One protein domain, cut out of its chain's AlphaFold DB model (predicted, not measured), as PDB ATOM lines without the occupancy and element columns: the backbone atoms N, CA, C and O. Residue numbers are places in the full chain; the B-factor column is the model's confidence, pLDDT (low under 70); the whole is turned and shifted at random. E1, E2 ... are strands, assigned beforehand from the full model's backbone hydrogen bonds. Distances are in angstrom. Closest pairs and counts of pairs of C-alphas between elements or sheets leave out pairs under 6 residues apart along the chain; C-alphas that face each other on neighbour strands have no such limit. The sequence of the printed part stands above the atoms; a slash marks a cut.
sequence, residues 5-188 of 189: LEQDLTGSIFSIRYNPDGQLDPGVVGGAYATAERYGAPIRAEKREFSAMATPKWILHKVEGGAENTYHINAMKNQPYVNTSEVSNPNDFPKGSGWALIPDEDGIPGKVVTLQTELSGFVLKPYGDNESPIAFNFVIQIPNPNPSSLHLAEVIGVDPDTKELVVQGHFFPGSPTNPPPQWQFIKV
ATOM      1  N   LEU A   5     -38.808 -24.928  17.544       50.84
ATOM      2  CA  LEU A   5     -38.718 -23.729  16.712       50.84
ATOM      3  C   LEU A   5     -39.453 -23.850  15.362       50.84
ATOM      4  O   LEU A   5     -39.722 -22.832  14.739       50.84
ATOM      5  N   GLU A   6     -39.795 -25.064  14.919       55.44
ATOM      6  CA  GLU A   6     -40.486 -25.319  13.644       55.44
ATOM      7  C   GLU A   6     -41.960 -25.720  13.819       55.44
ATOM      8  O   GLU A   6     -42.690 -25.822  12.831       55.44
ATOM      9  N   GLN A   7     -42.424 -25.962  15.052       67.00
ATOM     10  CA  GLN A   7     -43.825 -26.313  15.284       67.00
ATOM     11  C   GLN A   7     -44.696 -25.060  15.335       67.00
ATOM     12  O   GLN A   7     -44.553 -24.212  16.213       67.00
ATOM     13  N   ASP A   8     -45.650 -24.974  14.410       75.50
ATOM     14  CA  ASP A   8     -46.736 -24.008  14.509       75.50
ATOM     15  C   ASP A   8     -47.621 -24.360  15.713       75.50
ATOM     16  O   ASP A   8     -48.283 -25.401  15.740       75.50
ATOM     17  N   LEU A   9     -47.613 -23.494  16.730       83.12
ATOM     18  CA  LEU A   9     -48.411 -23.670  17.945       83.12
ATOM     19  C   LEU A   9     -49.844 -23.135  17.788       83.12
ATOM     20  O   LEU A   9     -50.627 -23.194  18.739       83.12
ATOM     21  N   THR A  10     -50.206 -22.622  16.609       83.94
ATOM     22  CA  THR A  10     -51.539 -22.076  16.333       83.94
ATOM     23  C   THR A  10     -52.638 -23.095  16.618       83.94
ATOM     24  O   THR A  10     -52.570 -24.257  16.224       83.94
ATOM     25  N   GLY A  11     -53.679 -22.655  17.324       83.81
ATOM     26  CA  GLY A  11     -54.823 -23.477  17.708       83.81
ATOM     27  C   GLY A  11     -54.559 -24.424  18.881       83.81
ATOM     28  O   GLY A  11     -55.498 -25.056  19.363       83.81
ATOM     29  N   SER A  12     -53.320 -24.518  19.372       88.56
ATOM     30  CA  SER A  12     -53.004 -25.333  20.546       88.56
ATOM     31  C   SER A  12     -53.462 -24.643  21.829       88.56
ATOM     32  O   SER A  12     -53.334 -23.426  21.983       88.56
ATOM     33  N   ILE A  13     -53.994 -25.442  22.758       90.75
ATOM     34  CA  ILE A  13     -54.504 -24.985  24.052       90.75
ATOM     35  C   ILE A  13     -53.485 -25.324  25.138       90.75
ATOM     36  O   ILE A  13     -53.013 -26.459  25.230       90.75
ATOM     37  N   PHE A  14     -53.188 -24.349  25.991       90.88
ATOM     38  CA  PHE A  14     -52.196 -24.459  27.050       90.88
ATOM     39  C   PHE A  14     -52.729 -23.964  28.389       90.88
ATOM     40  O   PHE A  14     -53.522 -23.027  28.458       90.88
ATOM     41  N   SER A  15     -52.226 -24.555  29.469       90.12
ATOM     42  CA  SER A  15     -52.102 -23.851  30.746       90.12
ATOM     43  C   SER A  15     -50.736 -23.170  30.788       90.12
ATOM     44  O   SER A  15     -49.738 -23.790  30.425       90.12
ATOM     45  N   ILE A  16     -50.682 -21.911  31.223       92.38
ATOM     46  CA  ILE A  16     -49.444 -21.116  31.245       92.38
ATOM     47  C   ILE A  16     -49.037 -20.896  32.704       92.38
ATOM     48  O   ILE A  16     -49.719 -20.180  33.438       92.38
ATOM     49  N   ARG A  17     -47.951 -21.547  33.131       90.06
ATOM     50  CA  ARG A  17     -47.429 -21.529  34.506       90.06
ATOM     51  C   ARG A  17     -46.185 -20.651  34.591       90.06
ATOM     52  O   ARG A  17     -45.285 -20.787  33.771       90.06
ATOM     53  N   TYR A  18     -46.102 -19.791  35.594       89.06
ATOM     54  CA  TYR A  18     -44.884 -19.054  35.905       89.06
ATOM     55  C   TYR A  18     -43.815 -20.013  36.449       89.06
ATOM     56  O   TYR A  18     -44.089 -20.771  37.380       89.06
ATOM     57  N   ASN A  19     -42.622 -19.998  35.851       81.31
ATOM     58  CA  ASN A  19     -41.545 -20.952  36.121       81.31
ATOM     59  C   ASN A  19     -40.175 -20.249  36.222       81.31
ATOM     60  O   ASN A  19     -39.317 -20.437  35.362       81.31
ATOM     61  N   PRO A  20     -39.953 -19.382  37.226       72.12
ATOM     62  CA  PRO A  20     -38.780 -18.503  37.263       72.12
ATOM     63  C   PRO A  20     -37.435 -19.239  37.373       72.12
ATOM     64  O   PRO A  20     -36.413 -18.702  36.953       72.12
ATOM     65  N   ASP A  21     -37.420 -20.460  37.908       65.81
ATOM     66  CA  ASP A  21     -36.225 -21.300  38.051       65.81
ATOM     67  C   ASP A  21     -35.928 -22.167  36.811       65.81
ATOM     68  O   ASP A  21     -34.864 -22.782  36.729       65.81
ATOM     69  N   GLY A  22     -36.836 -22.200  35.828       59.06
ATOM     70  CA  GLY A  22     -36.703 -22.972  34.592       59.06
ATOM     71  C   GLY A  22     -36.736 -24.490  34.771       59.06
ATOM     72  O   GLY A  22     -36.532 -25.212  33.793       59.06
ATOM     73  N   GLN A  23     -36.995 -24.998  35.981       61.19
ATOM     74  CA  GLN A  23     -37.073 -26.436  36.213       61.19
ATOM     75  C   GLN A  23     -38.418 -26.965  35.715       61.19
ATOM     76  O   GLN A  23     -39.479 -26.414  36.016       61.19
ATOM     77  N   LEU A  24     -38.403 -28.036  34.919       58.16
ATOM     78  CA  LEU A  24     -39.628 -28.759  34.597       58.16
ATOM     79  C   LEU A  24     -40.053 -29.519  35.859       58.16
ATOM     80  O   LEU A  24     -39.498 -30.572  36.149       58.16
ATOM     81  N   ASP A  25     -41.020 -28.994  36.612       57.12
ATOM     82  CA  ASP A  25     -41.643 -29.778  37.685       57.12
ATOM     83  C   ASP A  25     -42.744 -30.670  37.075       57.12
ATOM     84  O   ASP A  25     -43.755 -30.135  36.598       57.12
ATOM     85  N   PRO A  26     -42.567 -32.007  37.046       44.94
ATOM     86  CA  PRO A  26     -43.580 -32.941  36.559       44.94
ATOM     87  C   PRO A  26     -44.803 -33.030  37.490       44.94
ATOM     88  O   PRO A  26     -45.834 -33.583  37.100       44.94
ATOM     89  N   GLY A  27     -44.723 -32.484  38.708       49.94
ATOM     90  CA  GLY A  27     -45.853 -32.283  39.600       49.94
ATOM     91  C   GLY A  27     -46.639 -31.032  39.213       49.94
ATOM     92  O   GLY A  27     -46.218 -29.906  39.436       49.94
ATOM     93  N   VAL A  28     -47.851 -31.208  38.685       53.66
ATOM     94  CA  VAL A  28     -48.795 -30.106  38.380       53.66
ATOM     95  C   VAL A  28     -49.346 -29.433  39.663       53.66
ATOM     96  O   VAL A  28     -50.216 -28.567  39.607       53.66
ATOM     97  N   VAL A  29     -48.871 -29.830  40.849       50.66
ATOM     98  CA  VAL A  29     -49.382 -29.371  42.145       50.66
ATOM     99  C   VAL A  29     -48.530 -28.216  42.656       50.66
ATOM    100  O   VAL A  29     -47.363 -28.403  42.972       50.66
ATOM    101  N   GLY A  30     -49.137 -27.037  42.795       58.06
ATOM    102  CA  GLY A  30     -48.475 -25.870  43.376       58.06
ATOM    103  C   GLY A  30     -47.661 -25.077  42.354       58.06
ATOM    104  O   GLY A  30     -46.441 -25.156  42.304       58.06
ATOM    105  N   GLY A  31     -48.343 -24.243  41.571       71.75
ATOM    106  CA  GLY A  31     -47.717 -23.287  40.658       71.75
ATOM    107  C   GLY A  31     -48.589 -22.051  40.476       71.75
ATOM    108  O   GLY A  31     -49.799 -22.110  40.710       71.75
ATOM    109  N   ALA A  32     -47.976 -20.928  40.095       84.88
ATOM    110  CA  ALA A  32     -48.699 -19.700  39.780       84.88
ATOM    111  C   ALA A  32     -49.054 -19.677  38.287       84.88
ATOM    112  O   ALA A  32     -48.158 -19.714  37.448       84.88
ATOM    113  N   TYR A  33     -50.338 -19.643  37.944       89.31
ATOM    114  CA  TYR A  33     -50.820 -19.686  36.563       89.31
ATOM    115  C   TYR A  33     -51.311 -18.322  36.110       89.31
ATOM    116  O   TYR A  33     -51.955 -17.609  36.881       89.31
ATOM    117  N   ALA A  34     -51.055 -17.987  34.847       92.25
ATOM    118  CA  ALA A  34     -51.617 -16.791  34.241       92.25
ATOM    119  C   ALA A  34     -53.145 -16.916  34.181       92.25
ATOM    120  O   ALA A  34     -53.685 -17.801  33.511       92.25
ATOM    121  N   THR A  35     -53.827 -16.036  34.903       89.44
ATOM    122  CA  THR A  35     -55.256 -16.109  35.192       89.44
ATOM    123  C   THR A  35     -55.915 -14.774  34.889       89.44
ATOM    124  O   THR A  35     -55.387 -13.724  35.255       89.44
ATOM    125  N   ALA A  36     -57.071 -14.814  34.226       87.19
ATOM    126  CA  ALA A  36     -57.904 -13.639  34.016       87.19
ATOM    127  C   ALA A  36     -59.113 -13.655  34.952       87.19
ATOM    128  O   ALA A  36     -59.850 -14.640  35.004       87.19
ATOM    129  N   GLU A  37     -59.350 -12.539  35.639       80.75
ATOM    130  CA  GLU A  37     -60.509 -12.381  36.521       80.75
ATOM    131  C   GLU A  37     -61.734 -11.849  35.770       80.75
ATOM    132  O   GLU A  37     -62.816 -12.412  35.879       80.75
ATOM    133  N   ARG A  38     -61.581 -10.770  34.998       84.25
ATOM    134  CA  ARG A  38     -62.662 -10.123  34.239       84.25
ATOM    135  C   ARG A  38     -62.103  -9.354  33.047       84.25
ATOM    136  O   ARG A  38     -60.916  -9.033  33.010       84.25
ATOM    137  N   TYR A  39     -62.965  -9.033  32.085       87.56
ATOM    138  CA  TYR A  39     -62.608  -8.126  30.992       87.56
ATOM    139  C   TYR A  39     -62.112  -6.781  31.540       87.56
ATOM    140  O   TYR A  39     -62.681  -6.257  32.498       87.56
ATOM    141  N   GLY A  40     -61.044  -6.241  30.958       88.19
ATOM    142  CA  GLY A  40     -60.416  -5.002  31.408       88.19
ATOM    143  C   GLY A  40     -59.472  -5.144  32.605       88.19
ATOM    144  O   GLY A  40     -58.719  -4.215  32.881       88.19
ATOM    145  N   ALA A  41     -59.483  -6.275  33.318       89.75
ATOM    146  CA  ALA A  41     -58.618  -6.469  34.477       89.75
ATOM    147  C   ALA A  41     -57.207  -6.945  34.088       89.75
ATOM    148  O   ALA A  41     -57.033  -7.584  33.041       89.75
ATOM    149  N   PRO A  42     -56.206  -6.683  34.948       93.44
ATOM    150  CA  PRO A  42     -54.887  -7.291  34.846       93.44
ATOM    151  C   PRO A  42     -54.943  -8.821  34.844       93.44
ATOM    152  O   PRO A  42     -55.707  -9.433  35.592       93.44
ATOM    153  N   ILE A  43     -54.087  -9.442  34.035       93.50
ATOM    154  CA  ILE A  43     -53.792 -10.872  34.126       93.50
ATOM    155  C   ILE A  43     -52.857 -11.078  35.315       93.50
ATOM    156  O   ILE A  43     -51.882 -10.343  35.472       93.50
ATOM    157  N   ARG A  44     -53.133 -12.077  36.154       91.50
ATOM    158  CA  ARG A  44     -52.368 -12.350  37.382       91.50
ATOM    159  C   ARG A  44     -51.770 -13.746  37.382       91.50
ATOM    160  O   ARG A  44     -52.341 -14.667  36.807       91.50
ATOM    161  N   ALA A  45     -50.630 -13.911  38.042       90.12
ATOM    162  CA  ALA A  45     -50.014 -15.201  38.307       90.12
ATOM    163  C   ALA A  45     -50.532 -15.753  39.643       90.12
ATOM    164  O   ALA A  45     -50.028 -15.421  40.718       90.12
ATOM    165  N   GLU A  46     -51.549 -16.607  39.583       85.31
ATOM    166  CA  GLU A  46     -52.253 -17.094  40.771       85.31
ATOM    167  C   GLU A  46     -51.891 -18.524  41.128       85.31
ATOM    168  O   GLU A  46     -51.926 -19.420  40.281       85.31
ATOM    169  N   LYS A  47     -51.604 -18.758  42.411       78.81
ATOM    170  CA  LYS A  47     -51.391 -20.111  42.925       78.81
ATOM    171  C   LYS A  47     -52.689 -20.905  42.846       78.81
ATOM    172  O   LYS A  47     -53.720 -20.466  43.350       78.81
ATOM    173  N   ARG A  48     -52.626 -22.096  42.256       69.31
ATOM    174  CA  ARG A  48     -53.752 -23.037  42.221       69.31
ATOM    175  C   ARG A  48     -53.392 -24.301  42.980       69.31
ATOM    176  O   ARG A  48     -52.384 -24.937  42.685       69.31
ATOM    177  N   GLU A  49     -54.220 -24.641  43.968       55.66
ATOM    178  CA  GLU A  49     -53.948 -25.765  44.868       55.66
ATOM    179  C   GLU A  49     -54.490 -27.117  44.367       55.66
ATOM    180  O   GLU A  49     -54.057 -28.139  44.882       55.66
ATOM    181  N   PHE A  50     -55.355 -27.192  43.339       49.34
ATOM    182  CA  PHE A  50     -55.951 -28.483  42.942       49.34
ATOM    183  C   PHE A  50     -56.277 -28.648  41.441       49.34
ATOM    184  O   PHE A  50     -57.070 -27.906  40.876       49.34
ATOM    185  N   SER A  51     -55.748 -29.738  40.861       53.19
ATOM    186  CA  SER A  51     -56.038 -30.378  39.557       53.19
ATOM    187  C   SER A  51     -55.837 -29.560  38.265       53.19
ATOM    188  O   SER A  51     -56.315 -28.439  38.116       53.19
ATOM    189  N   ALA A  52     -55.233 -30.195  37.251       51.03
ATOM    190  CA  ALA A  52     -55.059 -29.658  35.891       51.03
ATOM    191  C   ALA A  52     -56.382 -29.307  35.170       51.03
ATOM    192  O   ALA A  52     -56.377 -28.630  34.146       51.03
ATOM    193  N   MET A  53     -57.531 -29.775  35.674       51.97
ATOM    194  CA  MET A  53     -58.845 -29.427  35.119       51.97
ATOM    195  C   MET A  53     -59.329 -28.042  35.567       51.97
ATOM    196  O   MET A  53     -60.203 -27.475  34.915       51.97
ATOM    197  N   ALA A  54     -58.753 -27.491  36.640       64.69
ATOM    198  CA  ALA A  54     -59.108 -26.191  37.202       64.69
ATOM    199  C   ALA A  54     -58.056 -25.100  36.916       64.69
ATOM    200  O   ALA A  54     -58.062 -24.060  37.575       64.69
ATOM    201  N   THR A  55     -57.172 -25.302  35.932       75.81
ATOM    202  CA  THR A  55     -56.216 -24.277  35.494       75.81
ATOM    203  C   THR A  55     -56.758 -23.441  34.323       75.81
ATOM    204  O   THR A  55     -57.448 -23.969  33.444       75.81
ATOM    205  N   PRO A  56     -56.459 -22.130  34.285       84.94
ATOM    206  CA  PRO A  56     -56.744 -21.258  33.146       84.94
ATOM    207  C   PRO A  56     -56.213 -21.815  31.828       84.94
ATOM    208  O   PRO A  56     -55.064 -22.252  31.748       84.94
ATOM    209  N   LYS A  57     -57.047 -21.768  30.784       88.75
ATOM    210  CA  LYS A  57     -56.720 -22.296  29.456       88.75
ATOM    211  C   LYS A  57     -56.608 -21.180  28.431       88.75
ATOM    212  O   LYS A  57     -57.544 -20.401  28.245       88.75
ATOM    213  N   TRP A  58     -55.492 -21.163  27.725       93.31
ATOM    214  CA  TRP A  58     -55.144 -20.160  26.733       93.31
ATOM    215  C   TRP A  58     -54.936 -20.827  25.382       93.31
ATOM    216  O   TRP A  58     -54.350 -21.904  25.318       93.31
ATOM    217  N   ILE A  59     -55.416 -20.209  24.311       93.81
ATOM    218  CA  ILE A  59     -55.194 -20.670  22.940       93.81
ATOM    219  C   ILE A  59     -54.267 -19.697  22.222       93.81
ATOM    220  O   ILE A  59     -54.396 -18.483  22.379       93.81
ATOM    221  N   LEU A  60     -53.315 -20.239  21.466       94.50
ATOM    222  CA  LEU A  60     -52.370 -19.437  20.696       94.50
ATOM    223  C   LEU A  60     -52.851 -19.251  19.262       94.50
ATOM    224  O   LEU A  60     -53.258 -20.209  18.607       94.50
ATOM    225  N   HIS A  61     -52.751 -18.026  18.754       94.44
ATOM    226  CA  HIS A  61     -53.002 -17.709  17.350       94.44
ATOM    227  C   HIS A  61     -51.808 -16.953  16.781       94.44
ATOM    228  O   HIS A  61     -51.461 -15.896  17.297       94.44
ATOM    229  N   LYS A  62     -51.154 -17.486  15.746       92.94
ATOM    230  CA  LYS A  62     -50.008 -16.809  15.131       92.94
ATOM    231  C   LYS A  62     -50.430 -15.474  14.520       92.94
ATOM    232  O   LYS A  62     -51.472 -15.385  13.874       92.94
ATOM    233  N   VAL A  63     -49.618 -14.444  14.738       92.44
ATOM    234  CA  VAL A  63     -49.859 -13.104  14.190       92.44
ATOM    235  C   VAL A  63     -49.391 -13.071  12.740       92.44
ATOM    236  O   VAL A  63     -48.196 -13.205  12.461       92.44
ATOM    237  N   GLU A  64     -50.322 -12.894  11.804       89.62
ATOM    238  CA  GLU A  64     -49.995 -12.749  10.384       89.62
ATOM    239  C   GLU A  64     -49.197 -11.464  10.133       89.62
ATOM    240  O   GLU A  64     -49.528 -10.397  10.647       89.62
ATOM    241  N   GLY A  65     -48.112 -11.566   9.359       83.62
ATOM    242  CA  GLY A  65     -47.218 -10.433   9.086       83.62
ATOM    243  C   GLY A  65     -46.400  -9.948  10.293       83.62
ATOM    244  O   GLY A  65     -45.655  -8.979  10.159       83.62
ATOM    245  N   GLY A  66     -46.516 -10.606  11.453       79.69
ATOM    246  CA  GLY A  66     -45.706 -10.332  12.635       79.69
ATOM    247  C   GLY A  66     -44.283 -10.890  12.534       79.69
ATOM    248  O   GLY A  66     -43.930 -11.603  11.594       79.69
ATOM    249  N   ALA A  67     -43.462 -10.587  13.543       80.75
ATOM    250  CA  ALA A  67     -42.146 -11.203  13.685       80.75
ATOM    251  C   ALA A  67     -42.265 -12.732  13.856       80.75
ATOM    252  O   ALA A  67     -43.314 -13.258  14.244       80.75
ATOM    253  N   GLU A  68     -41.179 -13.457  13.598       84.12
ATOM    254  CA  GLU A  68     -41.137 -14.907  13.794       84.12
ATOM    255  C   GLU A  68     -41.562 -15.292  15.225       84.12
ATOM    256  O   GLU A  68     -41.200 -14.626  16.194       84.12
ATOM    257  N   ASN A  69     -42.354 -16.362  15.354       88.00
ATOM    258  CA  ASN A  69     -42.889 -16.856  16.631       88.00
ATOM    259  C   ASN A  69     -43.695 -15.822  17.440       88.00
ATOM    260  O   ASN A  69     -43.741 -15.894  18.669       88.00
ATOM    261  N   THR A  70     -44.358 -14.885  16.754       92.31
ATOM    262  CA  THR A  70     -45.308 -13.958  17.380       92.31
ATOM    263  C   THR A  70     -46.711 -14.555  17.417       92.31
ATOM    264  O   THR A  70     -47.251 -14.949  16.381       92.31
ATOM    265  N   TYR A  71     -47.322 -14.572  18.600       95.12
ATOM    266  CA  TYR A  71     -48.660 -15.113  18.833       95.12
ATOM    267  C   TYR A  71     -49.531 -14.142  19.634       95.12
ATOM    268  O   TYR A  71     -49.053 -13.434  20.521       95.12
ATOM    269  N   HIS A  72     -50.830 -14.160  19.359       96.25
ATOM    270  CA  HIS A  72     -51.855 -13.739  20.303       96.25
ATOM    271  C   HIS A  72     -52.118 -14.867  21.307       96.25
ATOM    272  O   HIS A  72     -52.150 -16.043  20.934       96.25
ATOM    273  N   ILE A  73     -52.305 -14.498  22.577       96.88
ATOM    274  CA  ILE A  73     -52.604 -15.418  23.681       96.88
ATOM    275  C   ILE A  73     -54.042 -15.157  24.129       96.88
ATOM    276  O   ILE A  73     -54.324 -14.204  24.857       96.88
ATOM    277  N   ASN A  74     -54.974 -15.983  23.668       95.19
ATOM    278  CA  ASN A  74     -56.407 -15.768  23.847       95.19
ATOM    279  C   ASN A  74     -56.961 -16.604  24.992       95.19
ATOM    280  O   ASN A  74     -56.596 -17.767  25.163       95.19
ATOM    281  N   ALA A  75     -57.884 -16.034  25.761       91.75
ATOM    282  CA  ALA A  75     -58.595 -16.775  26.788       91.75
ATOM    283  C   ALA A  75     -59.577 -17.755  26.131       91.75
ATOM    284  O   ALA A  75     -60.399 -17.374  25.293       91.75
ATOM    285  N   MET A  76     -59.528 -19.023  26.537       87.12
ATOM    286  CA  MET A  76     -60.601 -19.965  26.229       87.12
ATOM    287  C   MET A  76     -61.872 -19.577  26.992       87.12
ATOM    288  O   MET A  76     -61.811 -19.059  28.107       87.12
ATOM    289  N   LYS A  77     -63.039 -19.870  26.411       69.19
ATOM    290  CA  LYS A  77     -64.318 -19.733  27.121       69.19
ATOM    291  C   LYS A  77     -64.325 -20.603  28.383       69.19
ATOM    292  O   LYS A  77     -63.753 -21.692  28.372       69.19
ATOM    293  N   ASN A  78     -65.032 -20.151  29.420       63.94
ATOM    294  CA  ASN A  78     -65.219 -20.874  30.683       63.94
ATOM    295  C   ASN A  78     -63.909 -21.150  31.442       63.94
ATOM    296  O   ASN A  78     -63.657 -22.284  31.857       63.94
ATOM    297  N   GLN A  79     -63.056 -20.134  31.619       68.12
ATOM    298  CA  GLN A  79     -61.890 -20.297  32.488       68.12
ATOM    299  C   GLN A  79     -62.311 -20.541  33.953       68.12
ATOM    300  O   GLN A  79     -63.286 -19.947  34.418       68.12
ATOM    301  N   PRO A  80     -61.594 -21.414  34.686       59.16
ATOM    302  CA  PRO A  80     -61.866 -21.691  36.091       59.16
ATOM    303  C   PRO A  80     -61.643 -20.448  36.967       59.16
ATOM    304  O   PRO A  80     -60.644 -19.742  36.850       59.16
ATOM    305  N   TYR A  81     -62.611 -20.203  37.846       55.09
ATOM    306  CA  TYR A  81     -62.784 -19.005  38.671       55.09
ATOM    307  C   TYR A  81     -61.647 -18.770  39.680       55.09
ATOM    308  O   TYR A  81     -61.177 -19.723  40.302       55.09
ATOM    309  N   VAL A  82     -61.220 -17.519  39.891       53.38
ATOM    310  CA  VAL A  82     -60.425 -17.097  41.066       53.38
ATOM    311  C   VAL A  82     -61.358 -17.044  42.256       53.38
ATOM    312  O   VAL A  82     -62.308 -16.286  42.203       53.38
ATOM    313  N   ASN A  83     -61.109 -17.829  43.306       43.78
ATOM    314  CA  ASN A  83     -61.958 -17.900  44.498       43.78
ATOM    315  C   ASN A  83     -61.921 -16.580  45.301       43.78
ATOM    316  O   ASN A  83     -61.327 -16.513  46.374       43.78
ATOM    317  N   THR A  84     -62.520 -15.520  44.769       43.12
ATOM    318  CA  THR A  84     -62.988 -14.371  45.533       43.12
ATOM    319  C   THR A  84     -64.421 -14.689  45.951       43.12
ATOM    320  O   THR A  84     -65.150 -15.414  45.287       43.12
ATOM    321  N   SER A  85     -64.817 -14.274  47.141       41.66
ATOM    322  CA  SER A  85     -65.998 -14.793  47.842       41.66
ATOM    323  C   SER A  85     -67.348 -14.362  47.238       41.66
ATOM    324  O   SER A  85     -68.370 -14.463  47.911       41.66
ATOM    325  N   GLU A  86     -67.377 -13.864  45.999       40.84
ATOM    326  CA  GLU A  86     -68.526 -13.184  45.410       40.84
ATOM    327  C   GLU A  86     -68.773 -13.599  43.946       40.84
ATOM    328  O   GLU A  86     -68.096 -13.177  43.014       40.84
ATOM    329  N   VAL A  87     -69.879 -14.330  43.766       39.69
ATOM    330  CA  VAL A  87     -70.638 -14.556  42.521       39.69
ATOM    331  C   VAL A  87     -70.196 -15.723  41.624       39.69
ATOM    332  O   VAL A  87     -69.144 -15.763  40.997       39.69
ATOM    333  N   SER A  88     -71.132 -16.666  41.514       38.44
ATOM    334  CA  SER A  88     -71.131 -17.904  40.746       38.44
ATOM    335  C   SER A  88     -71.589 -17.701  39.294       38.44
ATOM    336  O   SER A  88     -72.754 -17.949  38.989       38.44
ATOM    337  N   ASN A  89     -70.700 -17.294  38.387       47.91
ATOM    338  CA  ASN A  89     -70.908 -17.488  36.947       47.91
ATOM    339  C   ASN A  89     -69.571 -17.766  36.242       47.91
ATOM    340  O   ASN A  89     -68.561 -17.168  36.615       47.91
ATOM    341  N   PRO A  90     -69.529 -18.655  35.231       53.31
ATOM    342  CA  PRO A  90     -68.374 -18.733  34.346       53.31
ATOM    343  C   PRO A  90     -68.135 -17.355  33.721       53.31
ATOM    344  O   PRO A  90     -69.082 -16.676  33.325       53.31
ATOM    345  N   ASN A  91     -66.873 -16.935  33.657       56.00
ATOM    346  CA  ASN A  91     -66.509 -15.675  33.031       56.00
ATOM    347  C   ASN A  91     -66.838 -15.718  31.532       56.00
ATOM    348  O   ASN A  91     -66.069 -16.252  30.728       56.00
ATOM    349  N   ASP A  92     -67.972 -15.135  31.153       64.81
ATOM    350  CA  ASP A  92     -68.277 -14.808  29.764       64.81
ATOM    351  C   ASP A  92     -67.481 -13.558  29.378       64.81
ATOM    352  O   ASP A  92     -67.967 -12.426  29.385       64.81
ATOM    353  N   PHE A  93     -66.204 -13.759  29.062       78.62
ATOM    354  CA  PHE A  93     -65.416 -12.725  28.406       78.62
ATOM    355  C   PHE A  93     -65.950 -12.498  26.983       78.62
ATOM    356  O   PHE A  93     -66.381 -13.460  26.329       78.62
ATOM    357  N   PRO A  94     -65.870 -11.267  26.440       85.62
ATOM    358  CA  PRO A  94     -66.132 -11.030  25.027       85.62
ATOM    359  C   PRO A  94     -65.377 -12.034  24.148       85.62
ATOM    360  O   PRO A  94     -64.210 -12.358  24.400       85.62
ATOM    361  N   LYS A  95     -66.039 -12.565  23.115       85.12
ATOM    362  CA  LYS A  95     -65.426 -13.552  22.218       85.12
ATOM    363  C   LYS A  95     -64.140 -12.972  21.621       85.12
ATOM    364  O   LYS A  95     -64.164 -11.887  21.058       85.12
ATOM    365  N   GLY A  96     -63.052 -13.737  21.701       88.12
ATOM    366  CA  GLY A  96     -61.745 -13.309  21.203       88.12
ATOM    367  C   GLY A  96     -60.910 -12.537  22.221       88.12
ATOM    368  O   GLY A  96     -59.819 -12.114  21.868       88.12
ATOM    369  N   SER A  97     -61.368 -12.398  23.472       93.12
ATOM    370  CA  SER A  97     -60.560 -11.771  24.522       93.12
ATOM    371  C   SER A  97     -59.232 -12.504  24.745       93.12
ATOM    372  O   SER A  97     -59.160 -13.733  24.659       93.12
ATOM    373  N   GLY A  98     -58.186 -11.757  25.069       95.06
ATOM    374  CA  GLY A  98     -56.833 -12.263  25.248       95.06
ATOM    375  C   GLY A  98     -55.910 -11.213  25.848       95.06
ATOM    376  O   GLY A  98     -56.363 -10.188  26.355       95.06
ATOM    377  N   TRP A  99     -54.616 -11.501  25.827       96.94
ATOM    378  CA  TRP A  99     -53.606 -10.643  26.432       96.94
ATOM    379  C   TRP A  99     -53.378  -9.391  25.592       96.94
ATOM    380  O   TRP A  99     -53.161  -9.466  24.379       96.94
ATOM    381  N   ALA A 100     -53.366  -8.247  26.263       95.94
ATOM    382  CA  ALA A 100     -53.046  -6.971  25.655       95.94
ATOM    383  C   ALA A 100     -52.290  -6.058  26.617       95.94
ATOM    384  O   ALA A 100     -52.526  -6.063  27.828       95.94
ATOM    385  N   LEU A 101     -51.412  -5.244  26.048       94.00
ATOM    386  CA  LEU A 101     -50.805  -4.090  26.690       94.00
ATOM    387  C   LEU A 101     -51.533  -2.856  26.165       94.00
ATOM    388  O   LEU A 101     -51.392  -2.503  24.995       94.00
ATOM    389  N   ILE A 102     -52.347  -2.231  27.014       89.69
ATOM    390  CA  ILE A 102     -53.083  -1.023  26.632       89.69
ATOM    391  C   ILE A 102     -52.105   0.148  26.692       89.69
ATOM    392  O   ILE A 102     -51.514   0.355  27.756       89.69
ATOM    393  N   PRO A 103     -51.895   0.890  25.597       84.50
ATOM    394  CA  PRO A 103     -51.080   2.088  25.654       84.50
ATOM    395  C   PRO A 103     -51.728   3.147  26.552       84.50
ATOM    396  O   PRO A 103     -52.952   3.190  26.689       84.50
ATOM    397  N   ASP A 104     -50.914   3.993  27.174       80.69
ATOM    398  CA  ASP A 104     -51.426   5.174  27.868       80.69
ATOM    399  C   ASP A 104     -51.931   6.246  26.880       80.69
ATOM    400  O   ASP A 104     -51.929   6.053  25.660       80.69
ATOM    401  N   GLU A 105     -52.405   7.379  27.409       82.38
ATOM    402  CA  GLU A 105     -52.932   8.491  26.601       82.38
ATOM    403  C   GLU A 105     -51.899   9.055  25.609       82.38
ATOM    404  O   GLU A 105     -52.277   9.578  24.561       82.38
ATOM    405  N   ASP A 106     -50.606   8.891  25.904       78.12
ATOM    406  CA  ASP A 106     -49.489   9.332  25.069       78.12
ATOM    407  C   ASP A 106     -49.065   8.267  24.036       78.12
ATOM    408  O   ASP A 106     -48.128   8.473  23.258       78.12
ATOM    409  N   GLY A 107     -49.754   7.121  23.993       74.38
ATOM    410  CA  GLY A 107     -49.456   6.020  23.081       74.38
ATOM    411  C   GLY A 107     -48.275   5.151  23.522       74.38
ATOM    412  O   GLY A 107     -47.815   4.311  22.743       74.38
ATOM    413  N   ILE A 108     -47.767   5.328  24.745       75.50
ATOM    414  CA  ILE A 108     -46.668   4.526  25.283       75.50
ATOM    415  C   ILE A 108     -47.232   3.158  25.678       75.50
ATOM    416  O   ILE A 108     -48.216   3.108  26.417       75.50
ATOM    417  N   PRO A 109     -46.635   2.034  25.230       73.69
ATOM    418  CA  PRO A 109     -47.125   0.707  25.579       73.69
ATOM    419  C   PRO A 109     -47.271   0.531  27.092       73.69
ATOM    420  O   PRO A 109     -46.332   0.770  27.858       73.69
ATOM    421  N   GLY A 110     -48.452   0.079  27.517       81.94
ATOM    422  CA  GLY A 110     -48.713  -0.229  28.914       81.94
ATOM    423  C   GLY A 110     -47.739  -1.269  29.453       81.94
ATOM    424  O   GLY A 110     -47.224  -2.119  28.726       81.94
ATOM    425  N   LYS A 111     -47.496  -1.218  30.762       90.12
ATOM    426  CA  LYS A 111     -46.606  -2.169  31.446       90.12
ATOM    427  C   LYS A 111     -47.334  -3.361  32.047       90.12
ATOM    428  O   LYS A 111     -46.669  -4.305  32.446       90.12
ATOM    429  N   VAL A 112     -48.659  -3.320  32.138       94.44
ATOM    430  CA  VAL A 112     -49.473  -4.381  32.742       94.44
ATOM    431  C   VAL A 112     -50.226  -5.111  31.640       94.44
ATOM    432  O   VAL A 112     -50.880  -4.480  30.808       94.44
ATOM    433  N   VAL A 113     -50.149  -6.439  31.639       96.62
ATOM    434  CA  VAL A 113     -50.932  -7.280  30.732       96.62
ATOM    435  C   VAL A 113     -52.364  -7.336  31.244       96.62
ATOM    436  O   VAL A 113     -52.605  -7.715  32.388       96.62
ATOM    437  N   THR A 114     -53.325  -6.994  30.395       95.00
ATOM    438  CA  THR A 114     -54.759  -6.999  30.720       95.00
ATOM    439  C   THR A 114     -55.539  -7.891  29.763       95.00
ATOM    440  O   THR A 114     -55.045  -8.245  28.688       95.00
ATOM    441  N   LEU A 115     -56.758  -8.269  30.154       93.50
ATOM    442  CA  LEU A 115     -57.674  -9.005  29.286       93.50
ATOM    443  C   LEU A 115     -58.483  -8.044  28.399       93.50
ATOM    444  O   LEU A 115     -59.363  -7.348  28.906       93.50
ATOM    445  N   GLN A 116     -58.236  -8.050  27.087       94.44
ATOM    446  CA  GLN A 116     -58.888  -7.167  26.103       94.44
ATOM    447  C   GLN A 116     -59.309  -7.918  24.839       94.44
ATOM    448  O   GLN A 116     -58.893  -9.053  24.629       94.44
ATOM    449  N   THR A 117     -60.106  -7.284  23.973       93.44
ATOM    450  CA  THR A 117     -60.399  -7.779  22.613       93.44
ATOM    451  C   THR A 117     -59.416  -7.278  21.559       93.44
ATOM    452  O   THR A 117     -59.258  -7.922  20.527       93.44
ATOM    453  N   GLU A 118     -58.762  -6.142  21.801       93.81
ATOM    454  CA  GLU A 118     -57.677  -5.630  20.962       93.81
ATOM    455  C   GLU A 118     -56.360  -6.206  21.475       93.81
ATOM    456  O   GLU A 118     -55.862  -5.812  22.525       93.81
ATOM    457  N   LEU A 119     -55.848  -7.221  20.781       94.25
ATOM    458  CA  LEU A 119     -54.792  -8.085  21.305       94.25
ATOM    459  C   LEU A 119     -53.405  -7.584  20.932       94.25
ATOM    460  O   LEU A 119     -53.154  -7.194  19.791       94.25
ATOM    461  N   SER A 120     -52.467  -7.717  21.865       94.44
ATOM    462  CA  SER A 120     -51.048  -7.561  21.557       94.44
ATOM    463  C   SER A 120     -50.486  -8.862  20.977       94.44
ATOM    464  O   SER A 120     -50.952  -9.963  21.287       94.44
ATOM    465  N   GLY A 121     -49.488  -8.744  20.103       93.56
ATOM    466  CA  GLY A 121     -48.654  -9.875  19.705       93.56
ATOM    467  C   GLY A 121     -47.518 -10.057  20.706       93.56
ATOM    468  O   GLY A 121     -46.937  -9.067  21.142       93.56
ATOM    469  N   PHE A 122     -47.188 -11.299  21.046       94.00
ATOM    470  CA  PHE A 122     -46.063 -11.637  21.917       94.00
ATOM    471  C   PHE A 122     -45.138 -12.629  21.223       94.00
ATOM    472  O   PHE A 122     -45.598 -13.627  20.667       94.00
ATOM    473  N   VAL A 123     -43.834 -12.369  21.266       92.06
ATOM    474  CA  VAL A 123     -42.810 -13.273  20.738       92.06
ATOM    475  C   VAL A 123     -42.517 -14.341  21.785       92.06
ATOM    476  O   VAL A 123     -42.093 -14.023  22.898       92.06
ATOM    477  N   LEU A 124     -42.721 -15.605  21.426       91.56
ATOM    478  CA  LEU A 124     -42.379 -16.745  22.272       91.56
ATOM    479  C   LEU A 124     -40.982 -17.247  21.902       91.56
ATOM    480  O   LEU A 124     -40.773 -17.774  20.809       91.56
ATOM    481  N   LYS A 125     -40.016 -17.088  22.811       88.38
ATOM    482  CA  LYS A 125     -38.644 -17.580  22.622       88.38
ATOM    483  C   LYS A 125     -38.394 -18.800  23.502       88.38
ATOM    484  O   LYS A 125     -38.482 -18.654  24.723       88.38
ATOM    485  N   PRO A 126     -38.090 -19.984  22.934       86.88
ATOM    486  CA  PRO A 126     -37.742 -21.152  23.732       86.88
ATOM    487  C   PRO A 126     -36.588 -20.844  24.684       86.88
ATOM    488  O   PRO A 126     -35.615 -20.192  24.301       86.88
ATOM    489  N   TYR A 127     -36.703 -21.302  25.924       82.50
ATOM    490  CA  TYR A 127     -35.687 -21.099  26.951       82.50
ATOM    491  C   TYR A 127     -35.690 -22.272  27.930       82.50
ATOM    492  O   TYR A 127     -36.740 -22.849  28.180       82.50
ATOM    493  N   GLY A 128     -34.533 -22.628  28.490       76.56
ATOM    494  CA  GLY A 128     -34.425 -23.754  29.423       76.56
ATOM    495  C   GLY A 128     -34.725 -25.116  28.783       76.56
ATOM    496  O   GLY A 128     -34.600 -25.292  27.567       76.56
ATOM    497  N   ASP A 129     -35.098 -26.087  29.619       73.31
ATOM    498  CA  ASP A 129     -35.410 -27.454  29.191       73.31
ATOM    499  C   ASP A 129     -36.744 -27.509  28.425       73.31
ATOM    500  O   ASP A 129     -37.762 -26.967  28.864       73.31
ATOM    501  N   ASN A 130     -36.717 -28.157  27.265       76.50
ATOM    502  CA  ASN A 130     -37.834 -28.327  26.341       76.50
ATOM    503  C   ASN A 130     -37.909 -29.771  25.806       76.50
ATOM    504  O   ASN A 130     -38.432 -30.010  24.719       76.50
ATOM    505  N   GLU A 131     -37.376 -30.747  26.547       78.06
ATOM    506  CA  GLU A 131     -37.385 -32.161  26.148       78.06
ATOM    507  C   GLU A 131     -38.772 -32.818  26.283       78.06
ATOM    508  O   GLU A 131     -39.035 -33.867  25.686       78.06
ATOM    509  N   SER A 132     -39.689 -32.203  27.041       79.12
ATOM    510  CA  SER A 132     -41.043 -32.724  27.239       79.12
ATOM    511  C   SER A 132     -41.923 -32.542  25.993       79.12
ATOM    512  O   SER A 132     -42.009 -31.446  25.445       79.12
ATOM    513  N   PRO A 133     -42.681 -33.574  25.574       77.88
ATOM    514  CA  PRO A 133     -43.605 -33.465  24.443       77.88
ATOM    515  C   PRO A 133     -44.887 -32.678  24.764       77.88
ATOM    516  O   PRO A 133     -45.676 -32.403  23.858       77.88
ATOM    517  N   ILE A 134     -45.137 -32.368  26.040       81.19
ATOM    518  CA  ILE A 134     -46.384 -31.742  26.512       81.19
ATOM    519  C   ILE A 134     -46.155 -30.462  27.318       81.19
ATOM    520  O   ILE A 134     -47.128 -29.820  27.702       81.19
ATOM    521  N   ALA A 135     -44.910 -30.094  27.607       84.62
ATOM    522  CA  ALA A 135     -44.582 -28.906  28.385       84.62
ATOM    523  C   ALA A 135     -43.364 -28.208  27.786       84.62
ATOM    524  O   ALA A 135     -42.331 -28.837  27.575       84.62
ATOM    525  N   PHE A 136     -43.491 -26.908  27.550       86.31
ATOM    526  CA  PHE A 136     -42.481 -26.114  26.858       86.31
ATOM    527  C   PHE A 136     -42.182 -24.853  27.657       86.31
ATOM    528  O   PHE A 136     -43.105 -24.168  28.091       86.31
ATOM    529  N   ASN A 137     -40.911 -24.537  27.858       86.88
ATOM    530  CA  ASN A 137     -40.487 -23.338  28.562       86.88
ATOM    531  C   ASN A 137     -40.169 -22.225  27.559       86.88
ATOM    532  O   ASN A 137     -39.361 -22.387  26.640       86.88
ATOM    533  N   PHE A 138     -40.792 -21.071  27.771       89.81
ATOM    534  CA  PHE A 138     -40.615 -19.881  26.954       89.81
ATOM    535  C   PHE A 138     -40.291 -18.662  27.811       89.81
ATOM    536  O   PHE A 138     -40.818 -18.486  28.909       89.81
ATOM    537  N   VAL A 139     -39.492 -17.762  27.248       90.75
ATOM    538  CA  VAL A 139     -39.540 -16.344  27.600       90.75
ATOM    539  C   VAL A 139     -40.551 -15.681  26.668       90.75
ATOM    540  O   VAL A 139     -40.506 -15.877  25.451       90.75
ATOM    541  N   ILE A 140     -41.467 -14.904  27.239       93.25
ATOM    542  CA  ILE A 140     -42.477 -14.150  26.491       93.25
ATOM    543  C   ILE A 140     -41.969 -12.718  26.350       93.25
ATOM    544  O   ILE A 140     -41.664 -12.089  27.360       93.25
ATOM    545  N   GLN A 141     -41.872 -12.200  25.127       91.00
ATOM    546  CA  GLN A 141     -41.393 -10.842  24.848       91.00
ATOM    547  C   GLN A 141     -42.414 -10.010  24.087       91.00
ATOM    548  O   GLN A 141     -43.196 -10.535  23.293       91.00
ATOM    549  N   ILE A 142     -42.342  -8.694  24.263       88.62
ATOM    550  CA  ILE A 142     -42.953  -7.756  23.324       88.62
ATOM    551  C   ILE A 142     -42.145  -7.778  22.011       88.62
ATOM    552  O   ILE A 142     -40.910  -7.830  22.053       88.62
ATOM    553  N   PRO A 143     -42.800  -7.765  20.833       83.19
ATOM    554  CA  PRO A 143     -42.126  -7.596  19.555       83.19
ATOM    555  C   PRO A 143     -41.276  -6.322  19.552       83.19
ATOM    556  O   PRO A 143     -41.802  -5.213  19.599       83.19
ATOM    557  N   ASN A 144     -39.958  -6.489  19.473       72.00
ATOM    558  CA  ASN A 144     -39.023  -5.376  19.382       72.00
ATOM    559  C   ASN A 144     -38.636  -5.153  17.907       72.00
ATOM    560  O   ASN A 144     -38.109  -6.080  17.282       72.00
ATOM    561  N   PRO A 145     -38.848  -3.950  17.344       62.59
ATOM    562  CA  PRO A 145     -38.467  -3.644  15.966       62.59
ATOM    563  C   PRO A 145     -36.943  -3.635  15.735       62.59
ATOM    564  O   PRO A 145     -36.507  -3.694  14.588       62.59
ATOM    565  N   ASN A 146     -36.129  -3.597  16.799       60.69
ATOM    566  CA  ASN A 146     -34.665  -3.591  16.754       60.69
ATOM    567  C   ASN A 146     -34.075  -4.876  17.377       60.69
ATOM    568  O   ASN A 146     -33.692  -4.889  18.550       60.69
ATOM    569  N   PRO A 147     -33.947  -5.972  16.605       57.38
ATOM    570  CA  PRO A 147     -33.549  -7.290  17.114       57.38
ATOM    571  C   PRO A 147     -32.053  -7.428  17.462       57.38
ATOM    572  O   PRO A 147     -31.623  -8.501  17.875       57.38
ATOM    573  N   SER A 148     -31.240  -6.380  17.301       53.75
ATOM    574  CA  SER A 148     -29.773  -6.430  17.427       53.75
ATOM    575  C   SER A 148     -29.236  -6.449  18.867       53.75
ATOM    576  O   SER A 148     -28.022  -6.420  19.067       53.75
ATOM    577  N   SER A 149     -30.103  -6.510  19.880       57.12
ATOM    578  CA  SER A 149     -29.676  -6.573  21.281       57.12
ATOM    579  C   SER A 149     -29.363  -8.008  21.715       57.12
ATOM    580  O   SER A 149     -30.179  -8.911  21.555       57.12
ATOM    581  N   LEU A 150     -28.201  -8.201  22.350       58.62
ATOM    582  CA  LEU A 150     -27.824  -9.444  23.046       58.62
ATOM    583  C   LEU A 150     -28.655  -9.694  24.324       58.62
ATOM    584  O   LEU A 150     -28.535 -10.748  24.946       58.62
ATOM    585  N   HIS A 151     -29.482  -8.727  24.725       65.62
ATOM    586  CA  HIS A 151     -30.328  -8.788  25.911       65.62
ATOM    587  C   HIS A 151     -31.750  -9.207  25.548       65.62
ATOM    588  O   HIS A 151     -32.304  -8.783  24.531       65.62
ATOM    589  N   LEU A 152     -32.388  -9.959  26.439       72.94
ATOM    590  CA  LEU A 152     -33.837 -10.099  26.447       72.94
ATOM    591  C   LEU A 152     -34.411  -8.854  27.124       72.94
ATOM    592  O   LEU A 152     -34.374  -8.737  28.344       72.94
ATOM    593  N   ALA A 153     -34.877  -7.896  26.332       74.25
ATOM    594  CA  ALA A 153     -35.618  -6.741  26.828       74.25
ATOM    595  C   ALA A 153     -37.129  -6.998  26.745       74.25
ATOM    596  O   ALA A 153     -37.565  -7.845  25.960       74.25
ATOM    597  N   GLU A 154     -37.900  -6.255  27.540       86.38
ATOM    598  CA  GLU A 154     -39.367  -6.198  27.454       86.38
ATOM    599  C   GLU A 154     -40.018  -7.582  27.551       86.38
ATOM    600  O   GLU A 154     -40.844  -7.991  26.733       86.38
ATOM    601  N   VAL A 155     -39.580  -8.334  28.557       90.12
ATOM    602  CA  VAL A 155     -40.074  -9.682  28.839       90.12
ATOM    603  C   VAL A 155     -41.278  -9.610  29.770       90.12
ATOM    604  O   VAL A 155     -41.332  -8.765  30.660       90.12
ATOM    605  N   ILE A 156     -42.235 -10.515  29.619       93.75
ATOM    606  CA  ILE A 156     -43.356 -10.617  30.553       93.75
ATOM    607  C   ILE A 156     -42.898 -11.394  31.785       93.75
ATOM    608  O   ILE A 156     -42.514 -12.559  31.690       93.75
ATOM    609  N   GLY A 157     -42.949 -10.751  32.945       92.06
ATOM    610  CA  GLY A 157     -42.718 -11.357  34.250       92.06
ATOM    611  C   GLY A 157     -43.919 -11.175  35.171       92.06
ATOM    612  O   GLY A 157     -45.034 -10.929  34.717       92.06
ATOM    613  N   VAL A 158     -43.683 -11.310  36.473       90.81
ATOM    614  CA  VAL A 158     -44.706 -11.167  37.514       90.81
ATOM    615  C   VAL A 158     -44.262 -10.094  38.494       90.81
ATOM    616  O   VAL A 158     -43.138 -10.146  38.998       90.81
ATOM    617  N   ASP A 159     -45.137  -9.133  38.768       89.38
ATOM    618  CA  ASP A 159     -44.939  -8.168  39.841       89.38
ATOM    619  C   ASP A 159     -45.024  -8.889  41.202       89.38
ATOM    620  O   ASP A 159     -46.002  -9.599  41.472       89.38
ATOM    621  N   PRO A 160     -44.002  -8.785  42.069       84.69
ATOM    622  CA  PRO A 160     -43.965  -9.542  43.313       84.69
ATOM    623  C   PRO A 160     -45.031  -9.099  44.320       84.69
ATOM    624  O   PRO A 160     -45.418  -9.924  45.153       84.69
ATOM    625  N   ASP A 161     -45.533  -7.869  44.237       85.12
ATOM    626  CA  ASP A 161     -46.477  -7.304  45.196       85.12
ATOM    627  C   ASP A 161     -47.918  -7.544  44.742       85.12
ATOM    628  O   ASP A 161     -48.731  -8.085  45.496       85.12
ATOM    629  N   THR A 162     -48.234  -7.221  43.484       86.25
ATOM    630  CA  THR A 162     -49.604  -7.328  42.951       86.25
ATOM    631  C   THR A 162     -49.911  -8.689  42.329       86.25
ATOM    632  O   THR A 162     -51.083  -9.037  42.159       86.25
ATOM    633  N   LYS A 163     -48.871  -9.473  42.013       88.75
ATOM    634  CA  LYS A 163     -48.929 -10.717  41.222       88.75
ATOM    635  C   LYS A 163     -49.393 -10.517  39.783       88.75
ATOM    636  O   LYS A 163     -49.702 -11.495  39.106       88.75
ATOM    637  N   GLU A 164     -49.445  -9.284  39.301       93.75
ATOM    638  CA  GLU A 164     -49.849  -8.974  37.932       93.75
ATOM    639  C   GLU A 164     -48.749  -9.346  36.942       93.75
ATOM    640  O   GLU A 164     -47.556  -9.284  37.250       93.75
ATOM    641  N   LEU A 165     -49.152  -9.750  35.740       95.00
ATOM    642  CA  LEU A 165     -48.228  -9.940  34.636       95.00
ATOM    643  C   LEU A 165     -47.808  -8.570  34.125       95.00
ATOM    644  O   LEU A 165     -48.643  -7.769  33.699       95.00
ATOM    645  N   VAL A 166     -46.504  -8.319  34.161       94.19
ATOM    646  CA  VAL A 166     -45.936  -7.014  33.830       94.19
ATOM    647  C   VAL A 166     -44.762  -7.133  32.878       94.19
ATOM    648  O   VAL A 166     -44.038  -8.128  32.871       94.19
ATOM    649  N   VAL A 167     -44.555  -6.087  32.091       91.69
ATOM    650  CA  VAL A 167     -43.384  -5.913  31.240       91.69
ATOM    651  C   VAL A 167     -42.195  -5.564  32.129       91.69
ATOM    652  O   VAL A 167     -42.164  -4.521  32.783       91.69
ATOM    653  N   GLN A 168     -41.214  -6.453  32.156       86.00
ATOM    654  CA  GLN A 168     -39.965  -6.305  32.885       86.00
ATOM    655  C   GLN A 168     -38.815  -5.985  31.927       86.00
ATOM    656  O   GLN A 168     -38.881  -6.221  30.720       86.00
ATOM    657  N   GLY A 169     -37.770  -5.380  32.495       76.19
ATOM    658  CA  GLY A 169     -36.649  -4.801  31.760       76.19
ATOM    659  C   GLY A 169     -35.655  -5.820  31.197       76.19
ATOM    660  O   GLY A 169     -36.020  -6.849  30.643       76.19
ATOM    661  N   HIS A 170     -34.371  -5.479  31.279       74.12
ATOM    662  CA  HIS A 170     -33.297  -6.157  30.558       74.12
ATOM    663  C   HIS A 170     -32.792  -7.390  31.316       74.12
ATOM    664  O   HIS A 170     -32.315  -7.278  32.445       74.12
ATOM    665  N   PHE A 171     -32.819  -8.541  30.655       76.56
ATOM    666  CA  PHE A 171     -32.257  -9.800  31.133       76.56
ATOM    667  C   PHE A 171     -31.169 -10.299  30.187       76.56
ATOM    668  O   PHE A 171     -31.169 -10.015  28.987       76.56
ATOM    669  N   PHE A 172     -30.236 -11.073  30.732       69.38
ATOM    670  CA  PHE A 172     -29.122 -11.648  29.987       69.38
ATOM    671  C   PHE A 172     -29.348 -13.156  29.839       69.38
ATOM    672  O   PHE A 172     -29.360 -13.858  30.855       69.38
ATOM    673  N   PRO A 173     -29.522 -13.676  28.609       64.94
ATOM    674  CA  PRO A 173     -29.587 -15.117  28.386       64.94
ATOM    675  C   PRO A 173     -28.347 -15.805  28.971       64.94
ATOM    676  O   PRO A 173     -27.223 -15.380  28.711       64.94
ATOM    677  N   GLY A 174     -28.542 -16.860  29.764       63.94
ATOM    678  CA  GLY A 174     -27.434 -17.641  30.327       63.94
ATOM    679  C   GLY A 174     -26.784 -17.061  31.589       63.94
ATOM    680  O   GLY A 174     -25.809 -17.637  32.066       63.94
ATOM    681  N   SER A 175     -27.313 -15.975  32.166       67.12
ATOM    682  CA  SER A 175     -26.907 -15.547  33.510       67.12
ATOM    683  C   SER A 175     -27.478 -16.504  34.568       67.12
ATOM    684  O   SER A 175     -28.699 -16.549  34.735       67.12
ATOM    685  N   PRO A 176     -26.643 -17.244  35.324       64.62
ATOM    686  CA  PRO A 176     -27.129 -18.151  36.364       64.62
ATOM    687  C   PRO A 176     -27.664 -17.406  37.595       64.62
ATOM    688  O   PRO A 176     -28.367 -17.992  38.410       64.62
ATOM    689  N   THR A 177     -27.331 -16.121  37.749       68.25
ATOM    690  CA  THR A 177     -27.721 -15.294  38.902       68.25
ATOM    691  C   THR A 177     -28.876 -14.342  38.599       68.25
ATOM    692  O   THR A 177     -29.426 -13.753  39.524       68.25
ATOM    693  N   ASN A 178     -29.240 -14.176  37.325       71.81
ATOM    694  CA  ASN A 178     -30.366 -13.342  36.903       71.81
ATOM    695  C   ASN A 178     -30.989 -13.876  35.600       71.81
ATOM    696  O   ASN A 178     -30.868 -13.227  34.552       71.81
ATOM    697  N   PRO A 179     -31.585 -15.082  35.624       76.06
ATOM    698  CA  PRO A 179     -32.279 -15.609  34.462       76.06
ATOM    699  C   PRO A 179     -33.512 -14.748  34.137       76.06
ATOM    700  O   PRO A 179     -34.099 -14.140  35.035       76.06
ATOM    701  N   PRO A 180     -33.931 -14.685  32.860       84.69
ATOM    702  CA  PRO A 180     -35.190 -14.054  32.499       84.69
ATOM    703  C   PRO A 180     -36.371 -14.771  33.175       84.69
ATOM    704  O   PRO A 180     -36.290 -15.976  33.422       84.69
ATOM    705  N   PRO A 181     -37.493 -14.074  33.419       87.06
ATOM    706  CA  PRO A 181     -38.745 -14.706  33.803       87.06
ATOM    707  C   PRO A 181     -39.147 -15.717  32.727       87.06
ATOM    708  O   PRO A 181     -39.192 -15.384  31.540       87.06
ATOM    709  N   GLN A 182     -39.432 -16.948  33.142       87.69
ATOM    710  CA  GLN A 182     -39.803 -18.028  32.231       87.69
ATOM    711  C   GLN A 182     -41.225 -18.490  32.525       87.69
ATOM    712  O   GLN A 182     -41.712 -18.425  33.658       87.69
ATOM    713  N   TRP A 183     -41.874 -18.978  31.480       90.94
ATOM    714  CA  TRP A 183     -43.238 -19.468  31.505       90.94
ATOM    715  C   TRP A 183     -43.283 -20.853  30.885       90.94
ATOM    716  O   TRP A 183     -42.838 -21.055  29.757       90.94
ATOM    717  N   GLN A 184     -43.855 -21.800  31.615       89.81
ATOM    718  CA  GLN A 184     -44.082 -23.152  31.144       89.81
ATOM    719  C   GLN A 184     -45.478 -23.245  30.517       89.81
ATOM    720  O   GLN A 184     -46.497 -23.044  31.180       89.81
ATOM    721  N   PHE A 185     -45.521 -23.566  29.231       90.69
ATOM    722  CA  PHE A 185     -46.719 -23.817  28.447       90.69
ATOM    723  C   PHE A 185     -46.996 -25.315  28.463       90.69
ATOM    724  O   PHE A 185     -46.293 -26.095  27.825       90.69
ATOM    725  N   ILE A 186     -48.022 -25.716  29.206       88.38
ATOM    726  CA  ILE A 186     -48.414 -27.113  29.394       88.38
ATOM    727  C   ILE A 186     -49.599 -27.396  28.476       88.38
ATOM    728  O   ILE A 186     -50.680 -26.834  28.669       88.38
ATOM    729  N   LYS A 187     -49.395 -28.235  27.459       87.19
ATOM    730  CA  LYS A 187     -50.407 -28.576  26.458       87.19
ATOM    731  C   LYS A 187     -51.570 -29.312  27.119       87.19
ATOM    732  O   LYS A 187     -51.372 -30.262  27.873       87.19
ATOM    733  N   VAL A 188     -52.785 -28.865  26.823       82.31
ATOM    734  CA  VAL A 188     -54.024 -29.490  27.290       82.31
ATOM    735  C   VAL A 188     -54.559 -30.367  26.159       82.31
ATOM    736  O   VAL A 188     -54.806 -29.861  25.064       82.31
TER     737      VAL A 188
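AT A GLANCE: This is residues 5 to 188 of the 189 residues of an uncharacterized protein of Panaeolus cyanescens (UniProt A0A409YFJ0). Little here is regular structure: strands E1, E4, E5, E8, E9 and E12 ring a closed barrel, and beside it hairpins E2-E3, E6-E7 and E10-E11 meet one another. Of 184 printed residues, 62 are in strands E1 to E12, all antiparallel; the class is all strand, with no named helix. It is compact: radius of gyration of the C-alphas 15.7 A, spans 49 by 43 by 34 A.

IN THESE COORDINATES: Find C-alpha 13 at (-54.504, -24.985, 24.052), where E1, residues 13 to 18, begins. Round the barrel follow E4, 58 to 62, E5, 70 to 75, E8, 122 to 126, E9, 135 to 141, and E12, 183 to 187, ending at (-50.407, -28.576, 26.458). Hairpin E2-E3 takes residues 31 to 48, E6-E7 98 to 116, E10-E11 155 to 168.

HOW THE PARTS SIT: Look at N 14 (E1) and O 58 (E4), within hydrogen-bond range at 2.8 A. The closest C-alphas of E5 and E6, Asn 74 and Gly 98, are 3.8 A apart.

THE WHOLE: The printed part has no cut; link E5 to E6 is long, with residues 77 to 92 under pLDDT 70.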